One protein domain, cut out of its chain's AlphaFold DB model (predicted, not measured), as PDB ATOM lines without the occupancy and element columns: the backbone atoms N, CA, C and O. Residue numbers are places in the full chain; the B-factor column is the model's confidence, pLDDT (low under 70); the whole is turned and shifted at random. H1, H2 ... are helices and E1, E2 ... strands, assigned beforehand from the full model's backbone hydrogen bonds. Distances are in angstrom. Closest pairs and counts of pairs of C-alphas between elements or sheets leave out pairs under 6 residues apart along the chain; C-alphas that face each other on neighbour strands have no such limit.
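AT A GLANCE: This is residues 9 to 142 of the 159 residues of an uncharacterized protein of Chloroflexia bacterium (UniProt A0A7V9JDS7). Two small three-stranded sheets, E1 E2 E3 and E4 E5 E6, are bridged by one helix, H4, which packs on both. H3 and H4 are on one face of the first sheet and H1 is on its opposite face, while H5 packs at one end of E6 and H2 is on neither sheet. The printed part has 134 residues, with five named helices and six named strands in the order H1 E1 E2 H2 E3 H3 H4 E4 E5 H5 E6; the class is mixed, and both sheets are antiparallel, in the orders E1 E2 E3 and E4 E5 E6. It is compact, with a radius of gyration of the C-alphas of 14.6 A and spans of 43 by 30 by 26 A.

HOW THE PARTS SIT: Residues 9 to 10 pair in parallel with residues 29 to 30 of E1, residues 27 to 30. H1, residues 13 to 18, is on the first sheet, over none of its strands, at a height over the sheet of 6.9 A. E1 and E2, residues 35 to 41, form a hairpin, with N 28 and O 37 2.8 A apart. H2, residues 45 to 50, precedes E3, residues 58 to 61, which is antiparallel to E2, with N 38 and O 60 2.8 A apart. H3, residues 62 to 71, touches H4, residues 78 to 87, about perpendicular at 77 degrees; the closest C-alphas are those of Leu 65 and Pro 78, 7.0 A apart. H4 lies over E2, slantwise at 40 degrees on the local plane, with the C-alphas of Gly 41 and Ser 83 the closest, 5.0 A apart. H2 and H4 are near each other, with 5 pairs of C-alphas within 10 A. E4, residues 91 to 95, and E5, residues 98 to 107, form a hairpin, with N 93 and O 103 2.9 A apart; E5 bends by 51 degrees at residue 101. H5, residues 108 to 113, is close to H4 but not clearly touching, with the C-alphas of Val 81 and Leu 111 7.1 A apart. E6, residues 124 to 130, is antiparallel to E5, with N 127 and O 104 2.8 A apart. H4 runs across E6 at 82 degrees on the local plane. Every O i to N i+4 pair is within hydrogen-bond range in H2, H3, H4 and H5, and 1 of 2 in H1.

IN THESE COORDINATES: H1 begins at C-alpha 13 (110.127, 96.935, 100.582). H3 measures 14.4 A, H4 14.3 A, E2 18.5 A and E5 24.5 A. E6, 19.7 A, ends at C-alpha 130 (97.592, 90.715, 100.233).

THE WHOLE: The C-alphas farthest apart, those of Ala 11 and Arg 121, are 43.0 A apart. The printed part has no cut and no long link. Residue 14, residues 94 to 100 and residues 129 to 142 have pLDDT under 70.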
ATOM      1  N   HIS A   9     118.990  93.207  93.827       89.31
ATOM      2  CA  HIS A   9     118.944  93.656  95.218       89.31
ATOM      3  C   HIS A   9     118.084  94.913  95.379       89.31
ATOM      4  O   HIS A   9     118.175  95.839  94.570       89.31
ATOM      5  N   ALA A  10     117.291  94.950  96.448       80.75
ATOM      6  CA  ALA A  10     116.511  96.103  96.883       80.75
ATOM      7  C   ALA A  10     116.788  96.380  98.365       80.75
ATOM      8  O   ALA A  10     116.824  95.456  99.180       80.75
ATOM      9  N   ALA A  11     116.976  97.652  98.718       80.44
ATOM     10  CA  ALA A  11     117.278  98.036 100.093       80.44
ATOM     11  C   ALA A  11     116.031  97.950 100.980       80.44
ATOM     12  O   ALA A  11     116.132  97.566 102.143       80.44
ATOM     13  N   LEU A  12     114.864  98.293 100.425       76.50
ATOM     14  CA  LEU A  12     113.609  98.396 101.161       76.50
ATOM     15  C   LEU A  12     112.440  97.765 100.400       76.50
ATOM     16  O   LEU A  12     112.412  97.696  99.168       76.50
ATOM     17  N   LEU A  13     111.400  97.402 101.146       72.62
ATOM     18  CA  LEU A  13     110.127  96.935 100.582       72.62
ATOM     19  C   LEU A  13     109.420  97.980  99.723       72.62
ATOM     20  O   LEU A  13     108.662  97.635  98.811       72.62
ATOM     21  N   CYS A  14     109.689  99.258  99.997       67.81
ATOM     22  CA  CYS A  14     109.184 100.345  99.184       67.81
ATOM     23  C   CYS A  14     109.661 100.280  97.742       67.81
ATOM     24  O   CYS A  14     108.881 100.475  96.806       67.81
ATOM     25  N   ASP A  15     110.924  99.908  97.576       77.50
ATOM     26  CA  ASP A  15     111.576  99.897  96.283       77.50
ATOM     27  C   ASP A  15     110.909  98.858  95.388       77.50
ATOM     28  O   ASP A  15     110.508  99.198  94.280       77.50
ATOM     29  N   LEU A  16     110.635  97.654  95.910       77.31
ATOM     30  CA  LEU A  16     109.893  96.603  95.198       77.31
ATOM     31  C   LEU A  16     108.539  97.064  94.639       77.31
ATOM     32  O   LEU A  16     108.137  96.632  93.554       77.31
ATOM     33  N   GLY A  17     107.822  97.907  95.386       74.12
ATOM     34  CA  GLY A  17     106.533  98.458  94.969       74.12
ATOM     35  C   GLY A  17     106.655  99.566  93.922       74.12
ATOM     36  O   GLY A  17     105.730  99.743  93.127       74.12
ATOM     37  N   ALA A  18     107.769 100.297  93.924       78.19
ATOM     38  CA  ALA A  18     108.065 101.383  92.992       78.19
ATOM     39  C   ALA A  18     108.817 100.920  91.731       78.19
ATOM     40  O   ALA A  18     108.968 101.698  90.790       78.19
ATOM     41  N   MET A  19     109.287  99.670  91.701       80.62
ATOM     42  CA  MET A  19     109.977  99.107  90.547       80.62
ATOM     43  C   MET A  19     109.108  99.129  89.290       80.62
ATOM     44  O   MET A  19     107.916  98.807  89.318       80.62
ATOM     45  N   GLU A  20     109.756  99.410  88.160       88.00
ATOM     46  CA  GLU A  20     109.165  99.185  86.846       88.00
ATOM     47  C   GLU A  20     108.799  97.711  86.654       88.00
ATOM     48  O   GLU A  20     109.276  96.814  87.356       88.00
ATOM     49  N   ARG A  21     107.914  97.445  85.692       89.06
ATOM     50  CA  ARG A  21     107.468  96.087  85.394       89.06
ATOM     51  C   ARG A  21     108.661  95.197  85.039       89.06
ATOM     52  O   ARG A  21     109.373  95.479  84.078       89.06
ATOM     53  N   VAL A  22     108.818  94.089  85.756       88.38
ATOM     54  CA  VAL A  22     109.880  93.105  85.511       88.38
ATOM     55  C   VAL A  22     109.339  91.849  84.813       88.38
ATOM     56  O   VAL A  22     108.135  91.571  84.873       88.38
ATOM     57  N   PRO A  23     110.198  91.054  84.148       92.44
ATOM     58  CA  PRO A  23     109.819  89.730  83.666       92.44
ATOM     59  C   PRO A  23     109.344  88.805  84.799       92.44
ATOM     60  O   PRO A  23     109.882  88.831  85.909       92.44
ATOM     61  N   VAL A  24     108.370  87.942  84.501       90.69
ATOM     62  CA  VAL A  24     107.947  86.866  85.414       90.69
ATOM     63  C   VAL A  24     109.136  85.941  85.691       90.69
ATOM     64  O   VAL A  24     109.866  85.579  84.772       90.69
ATOM     65  N   GLY A  25     109.336  85.574  86.956       90.50
ATOM     66  CA  GLY A  25     110.467  84.779  87.435       90.50
ATOM     67  C   GLY A  25     111.647  85.602  87.962       90.50
ATOM     68  O   GLY A  25     112.521  85.028  88.609       90.50
ATOM     69  N   THR A  26     111.662  86.927  87.760       92.50
ATOM     70  CA  THR A  26     112.729  87.804  88.279       92.50
ATOM     71  C   THR A  26     112.872  87.637  89.787       92.50
ATOM     72  O   THR A  26     111.889  87.786  90.512       92.50
ATOM     73  N   ARG A  27     114.090  87.350  90.258       92.44
ATOM     74  CA  ARG A  27     114.398  87.219  91.686       92.44
ATOM     75  C   ARG A  27     114.973  88.517  92.239       92.44
ATOM     76  O   ARG A  27     115.893  89.083  91.650       92.44
ATOM     77  N   MET A  28     114.457  88.940  93.386       89.19
ATOM     78  CA  MET A  28     114.911  90.105  94.133       89.19
ATOM     79  C   MET A  28     115.221  89.718  95.571       89.19
ATOM     80  O   MET A  28     114.342  89.223  96.271       89.19
ATOM     81  N   HIS A  29     116.436  89.982  96.029       89.56
ATOM     82  CA  HIS A  29     116.767  89.951  97.444       89.56
ATOM     83  C   HIS A  29     116.449  91.306  98.080       89.56
ATOM     84  O   HIS A  29     116.940  92.337  97.621       89.56
ATOM     85  N   VAL A  30     115.636  91.301  99.131       84.25
ATOM     86  CA  VAL A  30     115.369  92.490  99.940       84.25
ATOM     87  C   VAL A  30     116.289  92.457 101.150       84.25
ATOM     88  O   VAL A  30     116.229  91.540 101.965       84.25
ATOM     89  N   GLU A  31     117.130  93.475 101.287       83.69
ATOM     90  CA  GLU A  31     118.110  93.548 102.373       83.69
ATOM     91  C   GLU A  31     117.459  93.774 103.743       83.69
ATOM     92  O   GLU A  31     117.922  93.216 104.737       83.69
ATOM     93  N   GLU A  32     116.367  94.543 103.792       81.69
ATOM     94  CA  GLU A  32     115.625  94.867 105.018       81.69
ATOM     95  C   GLU A  32     115.113  93.627 105.770       81.69
ATOM     96  O   GLU A  32     115.228  93.562 106.995       81.69
ATOM     97  N   ASP A  33     114.547  92.646 105.056       80.94
ATOM     98  CA  ASP A  33     113.996  91.421 105.651       80.94
ATOM     99  C   ASP A  33     114.829  90.159 105.368       80.94
ATOM    100  O   ASP A  33     114.561  89.101 105.945       80.94
ATOM    101  N   GLY A  34     115.863  90.268 104.529       83.56
ATOM    102  CA  GLY A  34     116.747  89.171 104.146       83.56
ATOM    103  C   GLY A  34     116.064  88.087 103.309       83.56
ATOM    104  O   GLY A  34     116.553  86.953 103.263       83.56
ATOM    105  N   PHE A  35     114.915  88.379 102.691       84.81
ATOM    106  CA  PHE A  35     114.178  87.413 101.880       84.81
ATOM    107  C   PHE A  35     114.380  87.617 100.383       84.81
ATOM    108  O   PHE A  35     114.619  88.712  99.881       84.81
ATOM    109  N   ILE A  36     114.227  86.514  99.649       87.50
ATOM    110  CA  ILE A  36     114.150  86.518  98.192       87.50
ATOM    111  C   ILE A  36     112.680  86.516  97.779       87.50
ATOM    112  O   ILE A  36     111.877  85.707  98.251       87.50
ATOM    113  N   TYR A  37     112.352  87.411  96.862       86.62
ATOM    114  CA  TYR A  37     111.058  87.581  96.229       86.62
ATOM    115  C   TYR A  37     111.163  87.251  94.746       86.62
ATOM    116  O   TYR A  37     112.178  87.508  94.109       86.62
ATOM    117  N   ILE A  38     110.102  86.684  94.191       89.75
ATOM    118  CA  ILE A  38     110.012  86.265  92.795       89.75
ATOM    119  C   ILE A  38     108.859  87.023  92.150       89.75
ATOM    120  O   ILE A  38     107.739  86.975  92.657       89.75
ATOM    121  N   GLY A  39     109.108  87.729  91.051       88.75
ATOM    122  CA  GLY A  39     108.062  88.410  90.291       88.75
ATOM    123  C   GLY A  39     107.128  87.388  89.646       88.75
ATOM    124  O   GLY A  39     107.574  86.561  88.854       88.75
ATOM    125  N   VAL A  40     105.836  87.422  89.968       87.75
ATOM    126  CA  VAL A  40     104.836  86.470  89.446       87.75
ATOM    127  C   VAL A  40     103.885  87.083  88.423       87.75
ATOM    128  O   VAL A  40     103.064  86.372  87.859       87.75
ATOM    129  N   GLY A  41     103.992  88.384  88.153       89.38
ATOM    130  CA  GLY A  41     103.226  89.057  87.105       89.38
ATOM    131  C   GLY A  41     102.631  90.380  87.567       89.38
ATOM    132  O   GLY A  41     103.182  91.048  88.431       89.38
ATOM    133  N   THR A  42     101.503  90.759  86.974       86.69
ATOM    134  CA  THR A  42     100.729  91.960  87.316       86.69
ATOM    135  C   THR A  42      99.260  91.586  87.423       86.69
ATOM    136  O   THR A  42      98.819  90.634  86.782       86.69
ATOM    137  N   ILE A  43      98.501  92.347  88.203       82.19
ATOM    138  CA  ILE A  43      97.041  92.250  88.229       82.19
ATOM    139  C   ILE A  43      96.472  92.799  86.910       82.19
ATOM    140  O   ILE A  43      97.001  93.774  86.364       82.19
ATOM    141  N   ALA A  44      95.403  92.183  86.396       82.69
ATOM    142  CA  ALA A  44      94.669  92.682  85.234       82.69
ATOM    143  C   ALA A  44      94.154  94.124  85.447       82.69
ATOM    144  O   ALA A  44      93.724  94.501  86.537       82.69
ATOM    145  N   SER A  45      94.215  94.957  84.402       80.44
ATOM    146  CA  SER A  45      94.039  96.416  84.510       80.44
ATOM    147  C   SER A  45      92.677  96.868  85.049       80.44
ATOM    148  O   SER A  45      92.571  97.923  85.674       80.44
ATOM    149  N   ASP A  46      91.622  96.108  84.778       77.12
ATOM    150  CA  ASP A  46      90.264  96.337  85.273       77.12
ATOM    151  C   ASP A  46      90.170  96.140  86.792       77.12
ATOM    152  O   ASP A  46      89.615  96.986  87.495       77.12
ATOM    153  N   ILE A  47      90.800  95.084  87.299       75.81
ATOM    154  CA  ILE A  47      90.910  94.790  88.732       75.81
ATOM    155  C   ILE A  47      91.799  95.820  89.409       75.81
ATOM    156  O   ILE A  47      91.436  96.352  90.452       75.81
ATOM    157  N   ALA A  48      92.940  96.127  88.785       77.00
ATOM    158  CA  ALA A  48      93.894  97.094  89.297       77.00
ATOM    159  C   ALA A  48      93.231  98.461  89.501       77.00
ATOM    160  O   ALA A  48      93.373  99.064  90.558       77.00
ATOM    161  N   ARG A  49      92.419  98.913  88.539       76.62
ATOM    162  CA  ARG A  49      91.639 100.149  88.682       76.62
ATOM    163  C   ARG A  49      90.628 100.070  89.825       76.62
ATOM    164  O   ARG A  49      90.463 101.048  90.542       76.62
ATOM    165  N   TRP A  50      89.937  98.941  89.967       70.44
ATOM    166  CA  TRP A  50      88.886  98.770  90.971       70.44
ATOM    167  C   TRP A  50      89.417  98.808  92.410       70.44
ATOM    168  O   TRP A  50      88.767  99.387  93.274       70.44
ATOM    169  N   ILE A  51      90.599  98.237  92.652       71.56
ATOM    170  CA  ILE A  51      91.238  98.200  93.981       71.56
ATOM    171  C   ILE A  51      92.286  99.304  94.180       71.56
ATOM    172  O   ILE A  51      93.056  99.240  95.133       71.56
ATOM    173  N   GLU A  52      92.358 100.271  93.260       73.62
ATOM    174  CA  GLU A  52      93.368 101.341  93.254       73.62
ATOM    175  C   GLU A  52      94.818 100.810  93.315       73.62
ATOM    176  O   GLU A  52      95.712 101.401  93.921       73.62
ATOM    177  N   TRP A  53      95.072  99.676  92.657       74.38
ATOM    178  CA  TRP A  53      96.395  99.073  92.553       74.38
ATOM    179  C   TRP A  53      97.308  99.932  91.682       74.38
ATOM    180  O   TRP A  53      97.087 100.091  90.479       74.38
ATOM    181  N   THR A  54      98.375 100.443  92.287       74.56
ATOM    182  CA  THR A  54      99.346 101.325  91.623       74.56
ATOM    183  C   THR A  54     100.674 100.639  91.304       74.56
ATOM    184  O   THR A  54     101.497 101.209  90.593       74.56
ATOM    185  N   HIS A  55     100.887  99.409  91.775       77.00
ATOM    186  CA  HIS A  55     102.162  98.705  91.627       77.00
ATOM    187  C   HIS A  55     102.269  97.980  90.284       77.00
ATOM    188  O   HIS A  55     101.321  97.358  89.812       77.00
ATOM    189  N   ALA A  56     103.445  97.997  89.662       82.94
ATOM    190  CA  ALA A  56     103.635  97.336  88.370       82.94
ATOM    191  C   ALA A  56     103.777  95.806  88.475       82.94
ATOM    192  O   ALA A  56     103.595  95.100  87.483       82.94
ATOM    193  N   ASN A  57     104.119  95.298  89.664       85.19
ATOM    194  CA  ASN A  57     104.487  93.905  89.886       85.19
ATOM    195  C   ASN A  57     103.762  93.315  91.098       85.19
ATOM    196  O   ASN A  57     103.568  93.976  92.118       85.19
ATOM    197  N   VAL A  58     103.427  92.034  90.995       83.25
ATOM    198  CA  VAL A  58     103.096  91.156  92.113       83.25
ATOM    199  C   VAL A  58     104.298  90.252  92.338       83.25
ATOM    200  O   VAL A  58     104.794  89.605  91.417       83.25
ATOM    201  N   TRP A  59     104.761  90.214  93.574       83.62
ATOM    202  CA  TRP A  59     105.874  89.396  94.036       83.62
ATOM    203  C   TRP A  59     105.383  88.127  94.764       83.62
ATOM    204  O   TRP A  59     104.211  87.976  95.105       83.62
ATOM    205  N   MET A  60     106.270  87.176  95.011       83.19
ATOM    206  CA  MET A  60     106.013  86.004  95.844       83.19
ATOM    207  C   MET A  60     107.296  85.663  96.602       83.19
ATOM    208  O   MET A  60     108.328  85.494  95.956       83.19
ATOM    209  N   PRO A  61     107.269  85.524  97.936       82.81
ATOM    210  CA  PRO A  61     108.451  85.087  98.670       82.81
ATOM    211  C   PRO A  61     108.898  83.678  98.244       82.81
ATOM    212  O   PRO A  61     108.078  82.763  98.126       82.81
ATOM    213  N   GLU A  62     110.200  83.463  98.071       84.62
ATOM    214  CA  GLU A  62     110.755  82.198  97.571       84.62
ATOM    215  C   GLU A  62     110.495  81.018  98.518       84.62
ATOM    216  O   GLU A  62     110.095  79.941  98.075       84.62
ATOM    217  N   HIS A  63     110.599  81.228  99.835       79.19
ATOM    218  CA  HIS A  63     110.272  80.210 100.852       79.19
ATOM    219  C   HIS A  63     108.834  79.684 100.723       79.19
ATOM    220  O   HIS A  63     108.425  78.683 101.314       79.19
ATOM    221  N   ALA A  64     108.016  80.411  99.987       78.38
ATOM    222  CA  ALA A  64     106.613  80.193  99.889       78.38
ATOM    223  C   ALA A  64     106.214  79.526  98.576       78.38
ATOM    224  O   ALA A  64     105.393  78.610  98.604       78.38
ATOM    225  N   LEU A  65     106.928  79.843  97.491       81.31
ATOM    226  CA  LEU A  65     107.035  78.958  96.331       81.31
ATOM    227  C   LEU A  65     107.438  77.539  96.758       81.31
ATOM    228  O   LEU A  65     106.783  76.574  96.374       81.31
ATOM    229  N   GLN A  66     108.464  77.417  97.605       79.81
ATOM    230  CA  GLN A  66     108.929  76.119  98.106       79.81
ATOM    231  C   GLN A  66     107.821  75.368  98.859       79.81
ATOM    232  O   GLN A  66     107.589  74.186  98.610       79.81
ATOM    233  N   ARG A  67     107.083  76.053  99.748       78.44
ATOM    234  CA  ARG A  67     105.933  75.452 100.446       78.44
ATOM    235  C   ARG A  67     104.858  74.972  99.478       78.44
ATOM    236  O   ARG A  67     104.377  73.854  99.636       78.44
ATOM    237  N   ILE A  68     104.526  75.775  98.470       76.50
ATOM    238  CA  ILE A  68     103.553  75.406  97.440       76.50
ATOM    239  C   ILE A  68     104.002  74.146  96.699       76.50
ATOM    240  O   ILE A  68     103.222  73.208  96.562       76.50
ATOM    241  N   GLN A  69     105.260  74.094  96.261       81.31
ATOM    242  CA  GLN A  69     105.808  72.946  95.536       81.31
ATOM    243  C   GLN A  69     105.785  71.665  96.382       81.31
ATOM    244  O   GLN A  69     105.497  70.588  95.863       81.31
ATOM    245  N   LEU A  70     106.037  71.779  97.691       77.94
ATOM    246  CA  LEU A  70     105.985  70.649  98.623       77.94
ATOM    247  C   LEU A  70     104.552  70.173  98.904       77.94
ATOM    248  O   LEU A  70     104.315  68.972  99.020       77.94
ATOM    249  N   GLN A  71     103.599  71.098  99.038       76.12
ATOM    250  CA  GLN A  71     102.219  70.793  99.436       76.12
ATOM    251  C   GLN A  71     101.308  70.454  98.250       76.12
ATOM    252  O   GLN A  71     100.309  69.752  98.417       76.12
ATOM    253  N   HIS A  72     101.654  70.912  97.047       74.81
ATOM    254  CA  HIS A  72     100.815  70.816  95.855       74.81
ATOM    255  C   HIS A  72     101.586  70.206  94.686       74.81
ATOM    256  O   HIS A  72     101.755  70.821  93.639       74.81
ATOM    257  N   THR A  73     101.996  68.947  94.834       79.75
ATOM    258  CA  THR A  73     102.778  68.205  93.824       79.75
ATOM    259  C   THR A  73     102.100  68.083  92.455       79.75
ATOM    260  O   THR A  73     102.763  67.823  91.458       79.75
ATOM    261  N   THR A  74     100.780  68.283  92.375       80.19
ATOM    262  CA  THR A  74     100.024  68.297  91.111       80.19
ATOM    263  C   THR A  74     100.050  69.645  90.386       80.19
ATOM    264  O   THR A  74      99.406  69.778  89.340       80.19
ATOM    265  N   LEU A  75     100.710  70.653  90.956       80.75
ATOM    266  CA  LEU A  75     100.903  71.968  90.363       80.75
ATOM    267  C   LEU A  75     102.289  72.028  89.723       80.75
ATOM    268  O   LEU A  75     103.296  71.954  90.422       80.75
ATOM    269  N   LEU A  76     102.339  72.122  88.395       82.75
ATOM    270  CA  LEU A  76     103.592  71.948  87.656       82.75
ATOM    271  C   LEU A  76     104.475  73.189  87.692       82.75
ATOM    272  O   LEU A  76     105.686  73.081  87.859       82.75
ATOM    273  N   ASP A  77     103.855  74.357  87.554       88.94
ATOM    274  CA  ASP A  77     104.546  75.639  87.547       88.94
ATOM    275  C   ASP A  77     103.749  76.657  88.375       88.94
ATOM    276  O   ASP A  77     102.863  77.338  87.853       88.94
ATOM    277  N   PRO A  78     104.023  76.758  89.688       85.12
ATOM    278  CA  PRO A  78     103.308  77.682  90.559       85.12
ATOM    279  C   PRO A  78     103.446  79.153  90.156       85.12
ATOM    280  O   PRO A  78     102.532  79.934  90.411       85.12
ATOM    281  N   ILE A  79     104.560  79.536  89.523       88.75
ATOM    282  CA  ILE A  79     104.792  80.914  89.075       88.75
ATOM    283  C   ILE A  79     103.895  81.207  87.872       88.75
ATOM    284  O   ILE A  79     103.184  82.213  87.866       88.75
ATOM    285  N   ALA A  80     103.871  80.319  86.877       90.06
ATOM    286  CA  ALA A  80     103.007  80.486  85.713       90.06
ATOM    287  C   ALA A  80     101.517  80.394  86.080       90.06
ATOM    288  O   ALA A  80     100.713  81.173  85.567       90.06
ATOM    289  N   VAL A  81     101.144  79.512  87.016       87.31
ATOM    290  CA  VAL A  81      99.786  79.466  87.591       87.31
ATOM    291  C   VAL A  81      99.430  80.807  88.213       87.31
ATOM    292  O   VAL A  81      98.351  81.335  87.943       87.31
ATOM    293  N   ALA A  82     100.339  81.376  89.006       84.62
ATOM    294  CA  ALA A  82     100.113  82.660  89.639       84.62
ATOM    295  C   ALA A  82      99.919  83.779  88.621       84.62
ATOM    296  O   ALA A  82      98.907  84.482  88.667       84.62
ATOM    297  N   SER A  83     100.818  83.873  87.645       88.81
ATOM    298  CA  SER A  83     100.695  84.830  86.547       88.81
ATOM    299  C   SER A  83      99.374  84.672  85.798       88.81
ATOM    300  O   SER A  83      98.756  85.671  85.429       88.81
ATOM    301  N   PHE A  84      98.931  83.436  85.560       89.12
ATOM    302  CA  PHE A  84      97.688  83.177  84.845       89.12
ATOM    303  C   PHE A  84      96.469  83.633  85.650       89.12
ATOM    304  O   PHE A  84      95.574  84.267  85.089       89.12
ATOM    305  N   ILE A  85      96.450  83.353  86.958       86.38
ATOM    306  CA  ILE A  85      95.363  83.752  87.863       86.38
ATOM    307  C   ILE A  85      95.245  85.272  87.969       86.38
ATOM    308  O   ILE A  85      94.134  85.795  87.913       86.38
ATOM    309  N   LEU A  86      96.372  85.980  88.067       86.56
ATOM    310  CA  LEU A  86      96.396  87.443  88.146       86.56
ATOM    311  C   LEU A  86      95.832  88.123  86.887       86.56
ATOM    312  O   LEU A  86      95.249  89.204  86.978       86.56
ATOM    313  N   MET A  87      95.994  87.482  85.728       88.31
ATOM    314  CA  MET A  87      95.603  88.031  84.427       88.31
ATOM    315  C   MET A  87      94.222  87.572  83.946       88.31
ATOM    316  O   MET A  87      93.632  88.246  83.107       88.31
ATOM    317  N   ASN A  88      93.716  86.434  84.433       88.19
ATOM    318  CA  ASN A  88      92.485  85.818  83.927       88.19
ATOM    319  C   ASN A  88      91.556  85.293  85.042       88.19
ATOM    320  O   ASN A  88      91.104  84.146  84.947       88.19
ATOM    321  N   PRO A  89      91.258  86.059  86.108       85.50
ATOM    322  CA  PRO A  89      90.352  85.578  87.141       85.50
ATOM    323  C   PRO A  89      88.936  85.412  86.588       85.50
ATOM    324  O   PRO A  89      88.408  86.275  85.892       85.50
ATOM    325  N   MET A  90      88.295  84.301  86.939       85.00
ATOM    326  CA  MET A  90      86.862  84.104  86.712       85.00
ATOM    327  C   MET A  90      86.022  84.882  87.722       85.00
ATOM    328  O   MET A  90      84.925  85.331  87.397       85.00
ATOM    329  N   SER A  91      86.507  84.996  88.959       81.38
ATOM    330  CA  SER A  91      85.870  85.797  89.996       81.38
ATOM    331  C   SER A  91      86.901  86.440  90.910       81.38
ATOM    332  O   SER A  91      88.017  85.940  91.083       81.38
ATOM    333  N   ILE A  92      86.497  87.573  91.477       79.62
ATOM    334  CA  ILE A  92      87.311  88.412  92.346       79.62
ATOM    335  C   ILE A  92      86.476  88.721  93.580       79.62
ATOM    336  O   ILE A  92      85.308  89.101  93.460       79.62
ATOM    337  N   HIS A  93      87.062  88.560  94.759       76.75
ATOM    338  CA  HIS A  93      86.401  88.865  96.020       76.75
ATOM    339  C   HIS A  93      87.289  89.753  96.883       76.75
ATOM    340  O   HIS A  93      88.511  89.614  96.902       76.75
ATOM    341  N   HIS A  94      86.646  90.650  97.617       68.44
ATOM    342  CA  HIS A  94      87.274  91.519  98.599       68.44
ATOM    343  C   HIS A  94      86.688  91.207  99.972       68.44
ATOM    344  O   HIS A  94      85.481  90.977 100.091       68.44
ATOM    345  N   ASP A  95      87.535  91.165 100.999       65.62
ATOM    346  CA  ASP A  95      87.061  91.024 102.371       65.62
ATOM    347  C   ASP A  95      86.781  92.408 102.969       65.62
ATOM    348  O   ASP A  95      87.683  93.191 103.276       65.62
ATOM    349  N   SER A  96      85.499  92.673 103.222       58.66
ATOM    350  CA  SER A  96      85.026  93.873 103.918       58.66
ATOM    351  C   SER A  96      85.664  94.102 105.295       58.66
ATOM    352  O   SER A  96      85.573  95.205 105.817       58.66
ATOM    353  N   ARG A  97      86.292  93.099 105.918       57.34
ATOM    354  CA  ARG A  97      86.989  93.222 107.212       57.34
ATOM    355  C   ARG A  97      88.503  93.292 107.074       57.34
ATOM    356  O   ARG A  97      89.168  93.760 107.993       57.34
ATOM    357  N   ALA A  98      89.038  92.851 105.944       61.50
ATOM    358  CA  ALA A  98      90.458  92.836 105.655       61.50
ATOM    359  C   ALA A  98      90.664  93.522 104.303       61.50
ATOM    360  O   ALA A  98      90.820  92.883 103.264       61.50
ATOM    361  N   HIS A  99      90.610  94.861 104.334       62.81
ATOM    362  CA  HIS A  99      90.606  95.697 103.128       62.81
ATOM    363  C   HIS A  99      91.845  95.505 102.257       62.81
ATOM    364  O   HIS A  99      91.855  95.892 101.093       62.81
ATOM    365  N   ASN A 100      92.873  94.898 102.838       65.19
ATOM    366  CA  ASN A 100      94.141  94.621 102.230       65.19
ATOM    367  C   ASN A 100      94.219  93.236 101.566       65.19
ATOM    368  O   ASN A 100      95.318  92.722 101.427       65.19
ATOM    369  N   TYR A 101      93.118  92.583 101.198       71.94
ATOM    370  CA  TYR A 101      93.179  91.286 100.517       71.94
ATOM    371  C   TYR A 101      92.268  91.242  99.298       71.94
ATOM    372  O   TYR A 101      91.102  91.636  99.351       71.94
ATOM    373  N   VAL A 102      92.806  90.692  98.212       73.50
ATOM    374  CA  VAL A 102      92.065  90.364  96.996       73.50
ATOM    375  C   VAL A 102      92.170  88.873  96.755       73.50
ATOM    376  O   VAL A 102      93.258  88.310  96.650       73.50
ATOM    377  N   TYR A 103      91.014  88.238  96.656       78.06
ATOM    378  CA  TYR A 103      90.885  86.822  96.368       78.06
ATOM    379  C   TYR A 103      90.549  86.659  94.896       78.06
ATOM    380  O   TYR A 103      89.591  87.258  94.408       78.06
ATOM    381  N   LEU A 104      91.325  85.841  94.200       80.75
ATOM    382  CA  LEU A 104      91.189  85.578  92.774       80.75
ATOM    383  C   LEU A 104      90.932  84.090  92.579       80.75
ATOM    384  O   LEU A 104      91.606  83.261  93.188       80.75
ATOM    385  N   ILE A 105      89.963  83.740  91.739       82.75
ATOM    386  CA  ILE A 105      89.619  82.342  91.456       82.75
ATOM    387  C   ILE A 105      89.657  82.110  89.952       82.75
ATOM    388  O   ILE A 105      89.071  82.876  89.189       82.75
ATOM    389  N   VAL A 106      90.294  81.020  89.526       85.38
ATOM    390  CA  VAL A 106      90.299  80.553  88.133       85.38
ATOM    391  C   VAL A 106      89.827  79.109  88.047       85.38
ATOM    392  O   VAL A 106      90.083  78.284  88.924       85.38
ATOM    393  N   GLY A 107      89.131  78.781  86.961       83.25
ATOM    394  CA  GLY A 107      88.745  77.413  86.646       83.25
ATOM    395  C   GLY A 107      89.968  76.534  86.381       83.25
ATOM    396  O   GLY A 107      90.764  76.799  85.481       83.25
ATOM    397  N   ALA A 108      90.081  75.424  87.107       83.94
ATOM    398  CA  ALA A 108      91.187  74.478  86.956       83.94
ATOM    399  C   ALA A 108      91.210  73.790  85.579       83.94
ATOM    400  O   ALA A 108      92.236  73.242  85.191       83.94
ATOM    401  N   GLY A 109      90.091  73.806  84.838       84.81
ATOM    402  CA  GLY A 109      90.034  73.362  83.441       84.81
ATOM    403  C   GLY A 109      90.984  74.158  82.549       84.81
ATOM    404  O   GLY A 109      91.867  73.569  81.942       84.81
ATOM    405  N   VAL A 110      90.887  75.489  82.584       86.81
ATOM    406  CA  VAL A 110      91.722  76.380  81.764       86.81
ATOM    407  C   VAL A 110      93.202  76.229  82.121       86.81
ATOM    408  O   VAL A 110      94.050  76.136  81.242       86.81
ATOM    409  N   LEU A 111      93.520  76.123  83.415       85.31
ATOM    410  CA  LEU A 111      94.893  75.890  83.876       85.31
ATOM    411  C   LEU A 111      95.430  74.515  83.442       85.31
ATOM    412  O   LEU A 111      96.602  74.396  83.092       85.31
ATOM    413  N   ARG A 112      94.589  73.473  83.430       88.94
ATOM    414  CA  ARG A 112      94.947  72.157  82.867       88.94
ATOM    415  C   ARG A 112      95.237  72.239  81.375       88.94
ATOM    416  O   ARG A 112      96.217  71.647  80.939       88.94
ATOM    417  N   ASP A 113      94.419  72.966  80.620       90.19
ATOM    418  CA  ASP A 113      94.583  73.112  79.169       90.19
ATOM    419  C   ASP A 113      95.897  73.833  78.815       90.19
ATOM    420  O   ASP A 113      96.480  73.579  77.765       90.19
ATOM    421  N   GLN A 114      96.406  74.672  79.724       87.38
ATOM    422  CA  GLN A 114      97.728  75.309  79.638       87.38
ATOM    423  C   GLN A 114      98.877  74.443  80.193       87.38
ATOM    424  O   GLN A 114     100.019  74.887  80.237       87.38
ATOM    425  N   GLY A 115      98.600  73.219  80.653       87.38
ATOM    426  CA  GLY A 115      99.607  72.333  81.242       87.38
ATOM    427  C   GLY A 115     100.116  72.782  82.617       87.38
ATOM    428  O   GLY A 115     101.186  72.357  83.035       87.38
ATOM    429  N   LEU A 116      99.369  73.627  83.331       85.81
ATOM    430  CA  LEU A 116      99.790  74.222  84.604       85.81
ATOM    431  C   LEU A 116      99.348  73.407  85.831       85.81
ATOM    432  O   LEU A 116      99.996  73.423  86.880       85.81
ATOM    433  N   VAL A 117      98.256  72.651  85.694       84.88
ATOM    434  CA  VAL A 117      97.687  71.775  86.731       84.88
ATOM    435  C   VAL A 117      97.551  70.365  86.166       84.88
ATOM    436  O   VAL A 117      97.061  70.194  85.057       84.88
ATOM    437  N   GLN A 118      97.916  69.334  86.931       85.25
ATOM    438  CA  GLN A 118      97.742  67.928  86.522       85.25
ATOM    439  C   GLN A 118      96.494  67.269  87.107       85.25
ATOM    440  O   GLN A 118      95.918  66.358  86.507       85.25
ATOM    441  N   SER A 119      96.080  67.694  88.302       80.38
ATOM    442  CA  SER A 119      94.954  67.078  89.002       80.38
ATOM    443  C   SER A 119      93.694  67.203  88.162       80.38
ATOM    444  O   SER A 119      93.263  68.319  87.910       80.38
ATOM    445  N   ARG A 120      93.067  66.084  87.772       80.50
ATOM    446  CA  ARG A 120      91.768  66.055  87.060       80.50
ATOM    447  C   ARG A 120      90.566  66.339  87.964       80.50
ATOM    448  O   ARG A 120      89.477  66.593  87.466       80.50
ATOM    449  N   ARG A 121      90.760  66.279  89.284       79.00
ATOM    450  CA  ARG A 121      89.703  66.484  90.288       79.00
ATOM    451  C   ARG A 121      89.568  67.941  90.718       79.00
ATOM    452  O   ARG A 121      88.514  68.325  91.206       79.00
ATOM    453  N   ALA A 122      90.609  68.751  90.523       73.50
ATOM    454  CA  ALA A 122      90.531  70.180  90.787       73.50
ATOM    455  C   ALA A 122      89.478  70.821  89.869       73.50
ATOM    456  O   ALA A 122      89.516  70.630  88.646       73.50
ATOM    457  N   LEU A 123      88.543  71.557  90.472       75.19
ATOM    458  CA  LEU A 123      87.539  72.361  89.766       75.19
ATOM    459  C   LEU A 123      87.989  73.814  89.635       75.19
ATOM    460  O   LEU A 123      87.827  74.423  88.580       75.19
ATOM    461  N   TYR A 124      88.623  74.332  90.683       79.38
ATOM    462  CA  TYR A 124      89.110  75.700  90.770       79.38
ATOM    463  C   TYR A 124      90.503  75.715  91.378       79.38
ATOM    464  O   TYR A 124      90.886  74.780  92.088       79.38
ATOM    465  N   VAL A 125      91.223  76.785  91.087       74.19
ATOM    466  CA  VAL A 125      92.463  77.168  91.745       74.19
ATOM    467  C   VAL A 125      92.269  78.603  92.211       74.19
ATOM    468  O   VAL A 125      91.843  79.455  91.426       74.19
ATOM    469  N   ASP A 126      92.495  78.845  93.494       72.19
ATOM    470  CA  ASP A 126      92.410  80.161  94.107       72.19
ATOM    471  C   ASP A 126      93.800  80.779  94.292       72.19
ATOM    472  O   ASP A 126      94.827  80.111  94.184       72.19
ATOM    473  N   ALA A 127      93.814  82.090  94.504       72.19
ATOM    474  CA  ALA A 127      94.968  82.852  94.930       72.19
ATOM    475  C   ALA A 127      94.510  83.980  95.849       72.19
ATOM    476  O   ALA A 127      93.457  84.586  95.640       72.19
ATOM    477  N   VAL A 128      95.333  84.287  96.845       71.12
ATOM    478  CA  VAL A 128      95.132  85.435  97.725       71.12
ATOM    479  C   VAL A 128      96.284  86.392  97.495       71.12
ATOM    480  O   VAL A 128      97.448  86.006  97.592       71.12
ATOM    481  N   VAL A 129      95.949  87.635  97.174       66.56
ATOM    482  CA  VAL A 129      96.903  88.732  97.057       66.56
ATOM    483  C   VAL A 129      96.662  89.668  98.230       66.56
ATOM    484  O   VAL A 129      95.634  90.340  98.297       66.56
ATOM    485  N   GLU A 130      97.598  89.703  99.176       66.38
ATOM    486  CA  GLU A 130      97.592  90.715 100.233       66.38
ATOM    487  C   GLU A 130      98.107  92.061  99.678       66.38
ATOM    488  O   GLU A 130      99.271  92.194  99.306       66.38
ATOM    489  N   LEU A 131      97.234  93.066  99.652       56.62
ATOM    490  CA  LEU A 131      97.478  94.490  99.420       56.62
ATOM    491  C   LEU A 131      98.108  95.148 100.660       56.62
ATOM    492  O   LEU A 131      97.470  95.941 101.356       56.62
ATOM    493  N   ARG A 132      99.355  94.835 101.006       53.66
ATOM    494  CA  ARG A 132      99.983  95.524 102.143       53.66
ATOM    495  C   ARG A 132     100.292  96.985 101.815       53.66
ATOM    496  O   ARG A 132     101.347  97.275 101.272       53.66
ATOM    497  N   HIS A 133      99.433  97.909 102.241       45.59
ATOM    498  CA  HIS A 133      99.833  99.305 102.417       45.59
ATOM    499  C   HIS A 133     100.799  99.388 103.603       45.59
ATOM    500  O   HIS A 133     100.380  99.454 104.759       45.59
ATOM    501  N   VAL A 134     102.098  99.375 103.325       44.72
ATOM    502  CA  VAL A 134     103.121  99.812 104.282       44.72
ATOM    503  C   VAL A 134     103.864 100.971 103.634       44.72
ATOM    504  O   VAL A 134     104.058 100.960 102.420       44.72
ATOM    505  N   ASN A 135     104.201 102.000 104.418       39.25
ATOM    506  CA  ASN A 135     104.776 103.251 103.920       39.25
ATOM    507  C   ASN A 135     105.912 103.000 102.915       39.25
ATOM    508  O   ASN A 135     107.020 102.637 103.294       39.25
ATOM    509  N   GLY A 136     105.591 103.231 101.640       37.75
ATOM    510  CA  GLY A 136     106.517 103.265 100.518       37.75
ATOM    511  C   GLY A 136     106.419 102.106  99.523       37.75
ATOM    512  O   GLY A 136     106.806 102.318  98.381       37.75
ATOM    513  N   GLY A 137     105.891 100.922  99.857       37.59
ATOM    514  CA  GLY A 137     105.668  99.898  98.823       37.59
ATOM    515  C   GLY A 137     105.220  98.527  99.298       37.59
ATOM    516  O   GLY A 137     105.203  98.199 100.484       37.59
ATOM    517  N   VAL A 138     104.725  97.781  98.310       46.97
ATOM    518  CA  VAL A 138     103.830  96.648  98.505       46.97
ATOM    519  C   VAL A 138     104.588  95.341  98.511       46.97
ATOM    520  O   VAL A 138     105.222  94.945  97.533       46.97
ATOM    521  N   LEU A 139     104.408  94.634  99.621       43.47
ATOM    522  CA  LEU A 139     104.748  93.236  99.743       43.47
ATOM    523  C   LEU A 139     103.510  92.348  99.681       43.47
ATOM    524  O   LEU A 139     102.649  92.435 100.559       43.47
ATOM    525  N   PRO A 140     103.464  91.401  98.745       42.50
ATOM    526  CA  PRO A 140     102.487  90.331  98.780       42.50
ATOM    527  C   PRO A 140     102.905  89.250  99.778       42.50
ATOM    528  O   PRO A 140     103.992  88.668  99.693       42.50
ATOM    529  N   ARG A 141     101.986  88.884 100.676       39.66
ATOM    530  CA  ARG A 141     101.965  87.525 101.217       39.66
ATOM    531  C   ARG A 141     101.021  86.664 100.389       39.66
ATOM    532  O   ARG A 141      99.810  86.813 100.423       39.66
ATOM    533  N   LEU A 142     101.662  85.742  99.689       46.34
ATOM    534  CA  LEU A 142     101.333  84.329  99.583       46.34
ATOM    535  C   LEU A 142      99.933  83.845  99.202       46.34
ATOM    536  O   LEU A 142      99.064  83.608 100.034       46.34
TER     537      LEU A 142